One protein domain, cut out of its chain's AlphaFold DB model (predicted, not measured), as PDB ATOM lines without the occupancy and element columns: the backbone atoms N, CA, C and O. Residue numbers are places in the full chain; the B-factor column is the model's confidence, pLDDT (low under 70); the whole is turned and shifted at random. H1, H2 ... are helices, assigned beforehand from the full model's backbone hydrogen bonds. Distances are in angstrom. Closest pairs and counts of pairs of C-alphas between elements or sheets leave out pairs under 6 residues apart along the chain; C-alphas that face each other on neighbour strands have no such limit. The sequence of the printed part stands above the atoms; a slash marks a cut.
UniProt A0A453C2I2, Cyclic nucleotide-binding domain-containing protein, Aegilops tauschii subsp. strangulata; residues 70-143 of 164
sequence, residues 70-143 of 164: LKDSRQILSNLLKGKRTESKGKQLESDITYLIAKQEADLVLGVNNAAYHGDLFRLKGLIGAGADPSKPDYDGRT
ATOM      1  N   LEU A  70     158.529 106.811 196.180       80.44
ATOM      2  CA  LEU A  70     159.214 108.111 196.108       80.44
ATOM      3  C   LEU A  70     159.753 108.469 194.714       80.44
ATOM      4  O   LEU A  70     159.774 109.634 194.317       80.44
ATOM      5  N   LYS A  71     160.242 107.476 193.966       83.19
ATOM      6  CA  LYS A  71     160.749 107.705 192.603       83.19
ATOM      7  C   LYS A  71     159.616 108.142 191.677       83.19
ATOM      8  O   LYS A  71     159.743 109.145 190.977       83.19
ATOM      9  N   ASP A  72     158.496 107.431 191.747       87.50
ATOM     10  CA  ASP A  72     157.322 107.711 190.930       87.50
ATOM     11  C   ASP A  72     156.644 109.010 191.372       87.50
ATOM     12  O   ASP A  72     156.254 109.816 190.531       87.50
ATOM     13  N   SER A  73     156.588 109.288 192.679       88.31
ATOM     14  CA  SER A  73     156.035 110.542 193.197       88.31
ATOM     15  C   SER A  73     156.809 111.757 192.700       88.31
ATOM     16  O   SER A  73     156.198 112.737 192.280       88.31
ATOM     17  N   ARG A  74     158.148 111.695 192.676       86.50
ATOM     18  CA  ARG A  74     158.986 112.753 192.090       86.50
ATOM     19  C   ARG A  74     158.695 112.942 190.611       86.50
ATOM     20  O   ARG A  74     158.613 114.081 190.152       86.50
ATOM     21  N   GLN A  75     158.525 111.849 189.868       88.75
ATOM     22  CA  GLN A  75     158.194 111.923 188.450       88.75
ATOM     23  C   GLN A  75     156.819 112.565 188.232       88.75
ATOM     24  O   GLN A  75     156.693 113.437 187.376       88.75
ATOM     25  N   ILE A  76     155.813 112.200 189.032       89.12
ATOM     26  CA  ILE A  76     154.474 112.803 188.998       89.12
ATOM     27  C   ILE A  76     154.556 114.305 189.289       89.12
ATOM     28  O   ILE A  76     154.063 115.107 188.501       89.12
ATOM     29  N   LEU A  77     155.239 114.702 190.366       86.75
ATOM     30  CA  LEU A  77     155.446 116.107 190.727       86.75
ATOM     31  C   LEU A  77     156.171 116.891 189.617       86.75
ATOM     32  O   LEU A  77     155.775 118.004 189.279       86.75
ATOM     33  N   SER A  78     157.187 116.293 188.989       85.25
ATOM     34  CA  SER A  78     157.885 116.887 187.843       85.25
ATOM     35  C   SER A  78     156.982 117.020 186.614       85.25
ATOM     36  O   SER A  78     157.024 118.037 185.921       85.25
ATOM     37  N   ASN A  79     156.139 116.023 186.346       86.44
ATOM     38  CA  ASN A  79     155.186 116.064 185.241       86.44
ATOM     39  C   ASN A  79     154.143 117.169 185.449       86.44
ATOM     40  O   ASN A  79     153.831 117.878 184.498       86.44
ATOM     41  N   LEU A  80     153.677 117.381 186.683       83.00
ATOM     42  CA  LEU A  80     152.763 118.479 187.026       83.00
ATOM     43  C   LEU A  80     153.395 119.861 186.824       83.00
ATOM     44  O   LEU A  80     152.712 120.789 186.397       83.00
ATOM     45  N   LEU A  81     154.701 120.001 187.076       79.31
ATOM     46  CA  LEU A  81     155.437 121.229 186.750       79.31
ATOM     47  C   LEU A  81     155.511 121.466 185.238       79.31
ATOM     48  O   LEU A  81     155.279 122.581 184.775       79.31
ATOM     49  N   LYS A  82     155.835 120.419 184.472       78.31
ATOM     50  CA  LYS A  82     156.006 120.488 183.011       78.31
ATOM     51  C   LYS A  82     154.687 120.666 182.265       78.31
ATOM     52  O   LYS A  82     154.663 121.313 181.226       78.31
ATOM     53  N   GLY A  83     153.602 120.098 182.785       70.25
ATOM     54  CA  GLY A  83     152.283 120.075 182.154       70.25
ATOM     55  C   GLY A  83     151.557 121.420 182.124       70.25
ATOM     56  O   GLY A  83     150.397 121.469 181.719       70.25
ATOM     57  N   LYS A  84     152.192 122.521 182.545       58.19
ATOM     58  CA  LYS A  84     151.517 123.812 182.631       58.19
ATOM     59  C   LYS A  84     151.155 124.397 181.269       58.19
ATOM     60  O   LYS A  84     151.937 125.086 180.620       58.19
ATOM     61  N   ARG A  85     149.880 124.206 180.939       54.00
ATOM     62  CA  ARG A  85     149.018 125.173 180.260       54.00
ATOM     63  C   ARG A  85     148.780 126.363 181.232       54.00
ATOM     64  O   ARG A  85     148.515 126.140 182.409       54.00
ATOM     65  N   THR A  86     148.953 127.600 180.742       49.12
ATOM     66  CA  THR A  86     148.469 128.911 181.274       49.12
ATOM     67  C   THR A  86     149.115 129.589 182.525       49.12
ATOM     68  O   THR A  86     148.584 129.688 183.631       49.12
ATOM     69  N   GLU A  87     150.299 130.166 182.304       52.94
ATOM     70  CA  GLU A  87     150.705 131.594 182.437       52.94
ATOM     71  C   GLU A  87     150.454 132.514 183.664       52.94
ATOM     72  O   GLU A  87     151.108 133.551 183.716       52.94
ATOM     73  N   SER A  88     149.664 132.216 184.707       52.75
ATOM     74  CA  SER A  88     149.534 133.195 185.835       52.75
ATOM     75  C   SER A  88     149.766 132.660 187.248       52.75
ATOM     76  O   SER A  88     150.108 133.422 188.151       52.75
ATOM     77  N   LYS A  89     149.688 131.341 187.451       56.56
ATOM     78  CA  LYS A  89     149.957 130.686 188.751       56.56
ATOM     79  C   LYS A  89     151.241 129.855 188.749       56.56
ATOM     80  O   LYS A  89     151.437 129.014 189.624       56.56
ATOM     81  N   GLY A  90     152.098 130.054 187.736       64.75
ATOM     82  CA  GLY A  90     153.417 129.428 187.527       64.75
ATOM     83  C   GLY A  90     154.212 129.270 188.819       64.75
ATOM     84  O   GLY A  90     154.398 128.154 189.296       64.75
ATOM     85  N   LYS A  91     154.548 130.420 189.409       71.81
ATOM     86  CA  LYS A  91     155.508 130.557 190.506       71.81
ATOM     87  C   LYS A  91     155.052 129.950 191.833       71.81
ATOM     88  O   LYS A  91     155.852 129.317 192.502       71.81
ATOM     89  N   GLN A  92     153.781 130.112 192.223       76.81
ATOM     90  CA  GLN A  92     153.305 129.539 193.491       76.81
ATOM     91  C   GLN A  92     153.314 128.010 193.441       76.81
ATOM     92  O   GLN A  92     153.829 127.373 194.347       76.81
ATOM     93  N   LEU A  93     152.810 127.430 192.347       78.50
ATOM     94  CA  LEU A  93     152.831 125.980 192.174       78.50
ATOM     95  C   LEU A  93     154.261 125.432 192.143       78.50
ATOM     96  O   LEU A  93     154.522 124.359 192.667       78.50
ATOM     97  N   GLU A  94     155.173 126.162 191.502       83.44
ATOM     98  CA  GLU A  94     156.584 125.800 191.453       83.44
ATOM     99  C   GLU A  94     157.191 125.738 192.856       83.44
ATOM    100  O   GLU A  94     157.807 124.731 193.209       83.44
ATOM    101  N   SER A  95     156.938 126.756 193.681       84.88
ATOM    102  CA  SER A  95     157.330 126.766 195.092       84.88
ATOM    103  C   SER A  95     156.695 125.617 195.877       84.88
ATOM    104  O   SER A  95     157.400 124.943 196.624       84.88
ATOM    105  N   ASP A  96     155.398 125.353 195.690       85.50
ATOM    106  CA  ASP A  96     154.676 124.293 196.406       85.50
ATOM    107  C   ASP A  96     155.228 122.906 196.051       85.50
ATOM    108  O   ASP A  96     155.500 122.092 196.933       85.50
ATOM    109  N   ILE A  97     155.459 122.637 194.766       84.81
ATOM    110  CA  ILE A  97     156.021 121.361 194.313       84.81
ATOM    111  C   ILE A  97     157.475 121.219 194.769       84.81
ATOM    112  O   ILE A  97     157.862 120.155 195.253       84.81
ATOM    113  N   THR A  98     158.275 122.284 194.678       86.50
ATOM    114  CA  THR A  98     159.658 122.288 195.179       86.50
ATOM    115  C   THR A  98     159.690 121.993 196.677       86.50
ATOM    116  O   THR A  98     160.483 121.166 197.129       86.50
ATOM    117  N   TYR A  99     158.784 122.605 197.442       87.62
ATOM    118  CA  TYR A  99     158.621 122.340 198.866       87.62
ATOM    119  C   TYR A  99     158.250 120.877 199.139       87.62
ATOM    120  O   TYR A  99     158.847 120.256 200.014       87.62
ATOM    121  N   LEU A 100     157.314 120.294 198.383       85.94
ATOM    122  CA  LEU A 100     156.928 118.888 198.541       85.94
ATOM    123  C   LEU A 100     158.085 117.930 198.252       85.94
ATOM    124  O   LEU A 100     158.280 116.978 199.006       85.94
ATOM    125  N   ILE A 101     158.874 118.196 197.206       84.94
ATOM    126  CA  ILE A 101     160.068 117.404 196.880       84.94
ATOM    127  C   ILE A 101     161.087 117.500 198.021       84.94
ATOM    128  O   ILE A 101     161.557 116.473 198.509       84.94
ATOM    129  N   ALA A 102     161.392 118.714 198.490       85.50
ATOM    130  CA  ALA A 102     162.345 118.932 199.576       85.50
ATOM    131  C   ALA A 102     161.887 118.278 200.889       85.50
ATOM    132  O   ALA A 102     162.677 117.636 201.580       85.50
ATOM    133  N   LYS A 103     160.594 118.381 201.213       86.00
ATOM    134  CA  LYS A 103     159.998 117.723 202.378       86.00
ATOM    135  C   LYS A 103     160.132 116.204 202.284       86.00
ATOM    136  O   LYS A 103     160.564 115.572 203.240       86.00
ATOM    137  N   GLN A 104     159.809 115.629 201.127       84.25
ATOM    138  CA  GLN A 104     159.919 114.192 200.898       84.25
ATOM    139  C   GLN A 104     161.371 113.700 201.030       84.25
ATOM    140  O   GLN A 104     161.605 112.601 201.525       84.25
ATOM    141  N   GLU A 105     162.354 114.514 200.633       83.38
ATOM    142  CA  GLU A 105     163.774 114.229 200.863       83.38
ATOM    143  C   GLU A 105     164.166 114.268 202.338       83.38
ATOM    144  O   GLU A 105     164.847 113.355 202.806       83.38
ATOM    145  N   ALA A 106     163.718 115.282 203.076       83.94
ATOM    146  CA  ALA A 106     163.997 115.401 204.502       83.94
ATOM    147  C   ALA A 106     163.373 114.249 205.309       83.94
ATOM    148  O   ALA A 106     164.054 113.633 206.132       83.94
ATOM    149  N   ASP A 107     162.111 113.907 205.027       84.38
ATOM    150  CA  ASP A 107     161.394 112.799 205.670       84.38
ATOM    151  C   ASP A 107     162.110 111.459 205.427       84.38
ATOM    152  O   ASP A 107     162.187 110.604 206.315       84.38
ATOM    153  N   LEU A 108     162.688 111.288 204.236       82.38
ATOM    154  CA  LEU A 108     163.443 110.100 203.867       82.38
ATOM    155  C   LEU A 108     164.758 109.993 204.641       82.38
ATOM    156  O   LEU A 108     165.034 108.943 205.219       82.38
ATOM    157  N   VAL A 109     165.541 111.073 204.696       83.62
ATOM    158  CA  VAL A 109     166.798 111.122 205.463       83.62
ATOM    159  C   VAL A 109     166.535 110.837 206.943       83.62
ATOM    160  O   VAL A 109     167.194 109.982 207.537       83.62
ATOM    161  N   LEU A 110     165.511 111.468 207.523       84.25
ATOM    162  CA  LEU A 110     165.084 111.206 208.897       84.25
ATOM    163  C   LEU A 110     164.672 109.738 209.097       84.25
ATOM    164  O   LEU A 110     165.008 109.122 210.111       84.25
ATOM    165  N   GLY A 111     163.951 109.162 208.133       84.88
ATOM    166  CA  GLY A 111     163.552 107.758 208.144       84.88
ATOM    167  C   GLY A 111     164.745 106.803 208.180       84.88
ATOM    168  O   GLY A 111     164.742 105.866 208.982       84.88
ATOM    169  N   VAL A 112     165.767 107.046 207.349       85.44
ATOM    170  CA  VAL A 112     166.990 106.224 207.307       85.44
ATOM    171  C   VAL A 112     167.778 106.381 208.606       85.44
ATOM    172  O   VAL A 112     168.138 105.367 209.204       85.44
ATOM    173  N   ASN A 113     167.957 107.611 209.102       82.88
ATOM    174  CA  ASN A 113     168.666 107.872 210.358       82.88
ATOM    175  C   ASN A 113     167.999 107.157 211.545       82.88
ATOM    176  O   ASN A 113     168.684 106.504 212.332       82.88
ATOM    177  N   ASN A 114     166.667 107.201 211.646       84.19
ATOM    178  CA  ASN A 114     165.930 106.484 212.689       84.19
ATOM    179  C   ASN A 114     166.050 104.959 212.549       84.19
ATOM    180  O   ASN A 114     166.273 104.269 213.545       84.19
ATOM    181  N   ALA A 115     165.931 104.417 211.333       87.44
ATOM    182  CA  ALA A 115     166.089 102.980 211.099       87.44
ATOM    183  C   ALA A 115     167.505 102.500 211.464       87.44
ATOM    184  O   ALA A 115     167.657 101.475 212.126       87.44
ATOM    185  N   ALA A 116     168.535 103.272 211.104       85.81
ATOM    186  CA  ALA A 116     169.923 102.996 211.464       85.81
ATOM    187  C   ALA A 116     170.157 103.096 212.981       85.81
ATOM    188  O   ALA A 116     170.802 102.222 213.559       85.81
ATOM    189  N   TYR A 117     169.597 104.116 213.642       83.75
ATOM    190  CA  TYR A 117     169.719 104.312 215.091       83.75
ATOM    191  C   TYR A 117     169.139 103.139 215.892       83.75
ATOM    192  O   TYR A 117     169.768 102.681 216.845       83.75
ATOM    193  N   HIS A 118     167.974 102.632 215.484       86.88
ATOM    194  CA  HIS A 118     167.303 101.509 216.142       86.88
ATOM    195  C   HIS A 118     167.768 100.126 215.656       86.88
ATOM    196  O   HIS A 118     167.304  99.116 216.182       86.88
ATOM    197  N   GLY A 119     168.671 100.053 214.670       85.94
ATOM    198  CA  GLY A 119     169.139  98.784 214.101       85.94
ATOM    199  C   GLY A 119     168.076  98.026 213.293       85.94
ATOM    200  O   GLY A 119     168.194  96.815 213.107       85.94
ATOM    201  N   ASP A 120     167.040  98.711 212.800       90.50
ATOM    202  CA  ASP A 120     165.961  98.116 212.006       90.50
ATOM    203  C   ASP A 120     166.409  97.918 210.550       90.50
ATOM    204  O   ASP A 120     166.181  98.744 209.660       90.50
ATOM    205  N   LEU A 121     167.084  96.791 210.308       87.19
ATOM    206  CA  LEU A 121     167.640  96.448 208.999       87.19
ATOM    207  C   LEU A 121     166.560  96.271 207.919       87.19
ATOM    208  O   LEU A 121     166.826  96.540 206.746       87.19
ATOM    209  N   PHE A 122     165.358  95.814 208.285       86.94
ATOM    210  CA  PHE A 122     164.270  95.608 207.328       86.94
ATOM    211  C   PHE A 122     163.757  96.951 206.809       86.94
ATOM    212  O   PHE A 122     163.695  97.171 205.596       86.94
ATOM    213  N   ARG A 123     163.492  97.891 207.723       87.31
ATOM    214  CA  ARG A 123     163.088  99.254 207.373       87.31
ATOM    215  C   ARG A 123     164.185  99.997 206.618       87.31
ATOM    216  O   ARG A 123     163.888 100.666 205.631       87.31
ATOM    217  N   LEU A 124     165.448  99.830 207.015       86.19
ATOM    218  CA  LEU A 124     166.587 100.446 206.334       86.19
ATOM    219  C   LEU A 124     166.699  99.980 204.872       86.19
ATOM    220  O   LEU A 124     166.818 100.807 203.968       86.19
ATOM    221  N   LYS A 125     166.587  98.668 204.620       85.56
ATOM    222  CA  LYS A 125     166.581  98.109 203.256       85.56
ATOM    223  C   LYS A 125     165.408  98.627 202.425       85.56
ATOM    224  O   LYS A 125     165.606  98.958 201.258       85.56
ATOM    225  N   GLY A 126     164.216  98.725 203.018       84.69
ATOM    226  CA  GLY A 126     163.035  99.275 202.352       84.69
ATOM    227  C   GLY A 126     163.231 100.730 201.916       84.69
ATOM    228  O   GLY A 126     162.973 101.067 200.763       84.69
ATOM    229  N   LEU A 127     163.761 101.575 202.804       84.06
ATOM    230  CA  LEU A 127     164.018 102.989 202.516       84.06
ATOM    231  C   LEU A 127     165.090 103.172 201.431       84.06
ATOM    232  O   LEU A 127     164.891 103.950 200.500       84.06
ATOM    233  N   ILE A 128     166.190 102.414 201.493       83.62
ATOM    234  CA  ILE A 128     167.236 102.438 200.454       83.62
ATOM    235  C   ILE A 128     166.666 101.971 199.106       83.62
ATOM    236  O   ILE A 128     166.891 102.615 198.081       83.62
ATOM    237  N   GLY A 129     165.862 100.901 199.097       81.56
ATOM    238  CA  GLY A 129     165.169 100.423 197.896       81.56
ATOM    239  C   GLY A 129     164.221 101.466 197.289       81.56
ATOM    240  O   GLY A 129     164.164 101.614 196.066       81.56
ATOM    241  N   ALA A 130     163.554 102.255 198.137       76.25
ATOM    242  CA  ALA A 130     162.703 103.375 197.733       76.25
ATOM    243  C   ALA A 130     163.487 104.589 197.187       76.25
ATOM    244  O   ALA A 130     162.880 105.545 196.708       76.25
ATOM    245  N   GLY A 131     164.825 104.548 197.186       77.94
ATOM    246  CA  GLY A 131     165.688 105.610 196.667       77.94
ATOM    247  C   GLY A 131     166.250 106.547 197.734       77.94
ATOM    248  O   GLY A 131     166.692 107.642 197.388       77.94
ATOM    249  N   ALA A 132     166.237 106.146 199.008       80.25
ATOM    250  CA  ALA A 132     166.956 106.875 200.043       80.25
ATOM    251  C   ALA A 132     168.464 106.803 199.833       80.25
ATOM    252  O   ALA A 132     169.008 105.738 199.545       80.25
ATOM    253  N   ASP A 133     169.125 107.938 200.032       78.69
ATOM    254  CA  ASP A 133     170.576 108.051 199.994       78.69
ATOM    255  C   ASP A 133     171.118 108.114 201.434       78.69
ATOM    256  O   ASP A 133     170.928 109.132 202.103       78.69
ATOM    257  N   PRO A 134     171.788 107.055 201.932       74.50
ATOM    258  CA  PRO A 134     172.338 107.014 203.290       74.50
ATOM    259  C   PRO A 134     173.475 108.012 203.536       74.50
ATOM    260  O   PRO A 134     173.856 108.226 204.688       74.50
ATOM    261  N   SER A 135     174.050 108.574 202.467       76.19
ATOM    262  CA  SER A 135     175.141 109.546 202.547       76.19
ATOM    263  C   SER A 135     174.652 110.982 202.750       76.19
ATOM    264  O   SER A 135     175.446 111.851 203.113       76.19
ATOM    265  N   LYS A 136     173.351 111.245 202.551       74.62
ATOM    266  CA  LYS A 136     172.778 112.577 202.758       74.62
ATOM    267  C   LYS A 136     172.654 112.884 204.257       74.62
ATOM    268  O   LYS A 136     172.075 112.078 204.988       74.62
ATOM    269  N   PRO A 137     173.181 114.030 204.726       67.56
ATOM    270  CA  PRO A 137     173.037 114.436 206.115       67.56
ATOM    271  C   PRO A 137     171.622 114.949 206.407       67.56
ATOM    272  O   PRO A 137     170.967 115.521 205.533       67.56
ATOM    273  N   ASP A 138     171.161 114.760 207.643       66.75
ATOM    274  CA  ASP A 138     169.971 115.429 208.167       66.75
ATOM    275  C   ASP A 138     170.230 116.921 208.436       66.75
ATOM    276  O   ASP A 138     171.315 117.452 208.182       66.75
ATOM    277  N   TYR A 139     169.211 117.613 208.948       59.06
ATOM    278  CA  TYR A 139     169.291 119.039 209.279       59.06
ATOM    279  C   TYR A 139     170.418 119.369 210.279       59.06
ATOM    280  O   TYR A 139     170.964 120.470 210.236       59.06
ATOM    281  N   ASP A 140     170.813 118.409 211.120       61.78
ATOM    282  CA  ASP A 140     171.875 118.552 212.121       61.78
ATOM    283  C   ASP A 140     173.259 118.136 211.584       61.78
ATOM    284  O   ASP A 140     174.237 118.070 212.337       61.78
ATOM    285  N   GLY A 141     173.374 117.841 210.284       64.12
ATOM    286  CA  GLY A 141     174.626 117.421 209.659       64.12
ATOM    287  C   GLY A 141     175.003 115.962 209.931       64.12
ATOM    288  O   GLY A 141     176.148 115.582 209.678       64.12
ATOM    289  N   ARG A 142     174.086 115.138 210.458       65.25
ATOM    290  CA  ARG A 142     174.333 113.726 210.779       65.25
ATOM    291  C   ARG A 142     173.929 112.838 209.616       65.25
ATOM    292  O   ARG A 142     172.852 112.996 209.047       65.25
ATOM    293  N   THR A 143     174.758 111.854 209.296       67.62
ATOM    294  CA  THR A 143     174.421 110.834 208.293       67.62
ATOM    295  C   THR A 143     174.176 109.500 208.982       67.62
ATOM    296  O   THR A 143     174.706 109.235 210.060       67.62
TER     297      THR A 143
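Overview. This is residues 70 to 143 of the 164 residues of the protein "Cyclic nucleotide-binding domain-containing protein" of Aegilops tauschii subsp. strangulata (UniProt A0A453C2I2). One long helix, H2, makes the length of this domain, and two shorter helices, H1 and H3, fold back along the same side of it near its two ends, as two helical hairpins that share H2. The last stretch, residues 130 to 143, has no named element and runs from the end of H3 past H2 to its other side. The printed part has 74 residues with three named helices, H1, H2 and H3 along the chain, and no named strand; the class is all helix. It is loose, with a radius of gyration of the C-alphas of 15.2 A, and spans 49 by 24 by 14 A.

Along the chain. Find C-alpha 90 at (153.417, 129.428, 187.527); from there H2, residues 90 to 118, runs 42.3 A to C-alpha 118 at (167.303, 101.509, 216.142). Before it, look at H1, residues 70 to 82, which begins at C-alpha 70 at (159.214, 108.111, 196.108) and is 18.3 A long. After it comes H3, residues 121 to 129, 12.0 A long.

Arrangement. Start at H2, where residues 93 to 104 alone touch H1; the closest C-alphas, of Leu 77 and Ile 97, are 6.4 A apart. This hairpin runs opposite ways at a shallow tilt of 9 degrees. Farther along, residues 108 to 116 alone of H2 touch H3, and the closest C-alphas, of Ala 115 and Leu 124, are 5.4 A apart. This second hairpin runs opposite ways at a shallow tilt of 29 degrees. H1 and H3 are apart. In H1, H2 and H3 every backbone O i to N i+4 pair is within hydrogen-bond range.

Size, cuts and confidence. The outline is only just a rod; the two C-alphas farthest apart, of Glu 87 and Gly 119, are 49.2 A apart. The printed part has no cut. The link from H2 to H3 is tight, with 2 residues, and that from H1 to H2 is short, with 7. The mean pLDDT of the printed part is 79.0; look for values under 70 at residues 84 to 90 and 137 to 143.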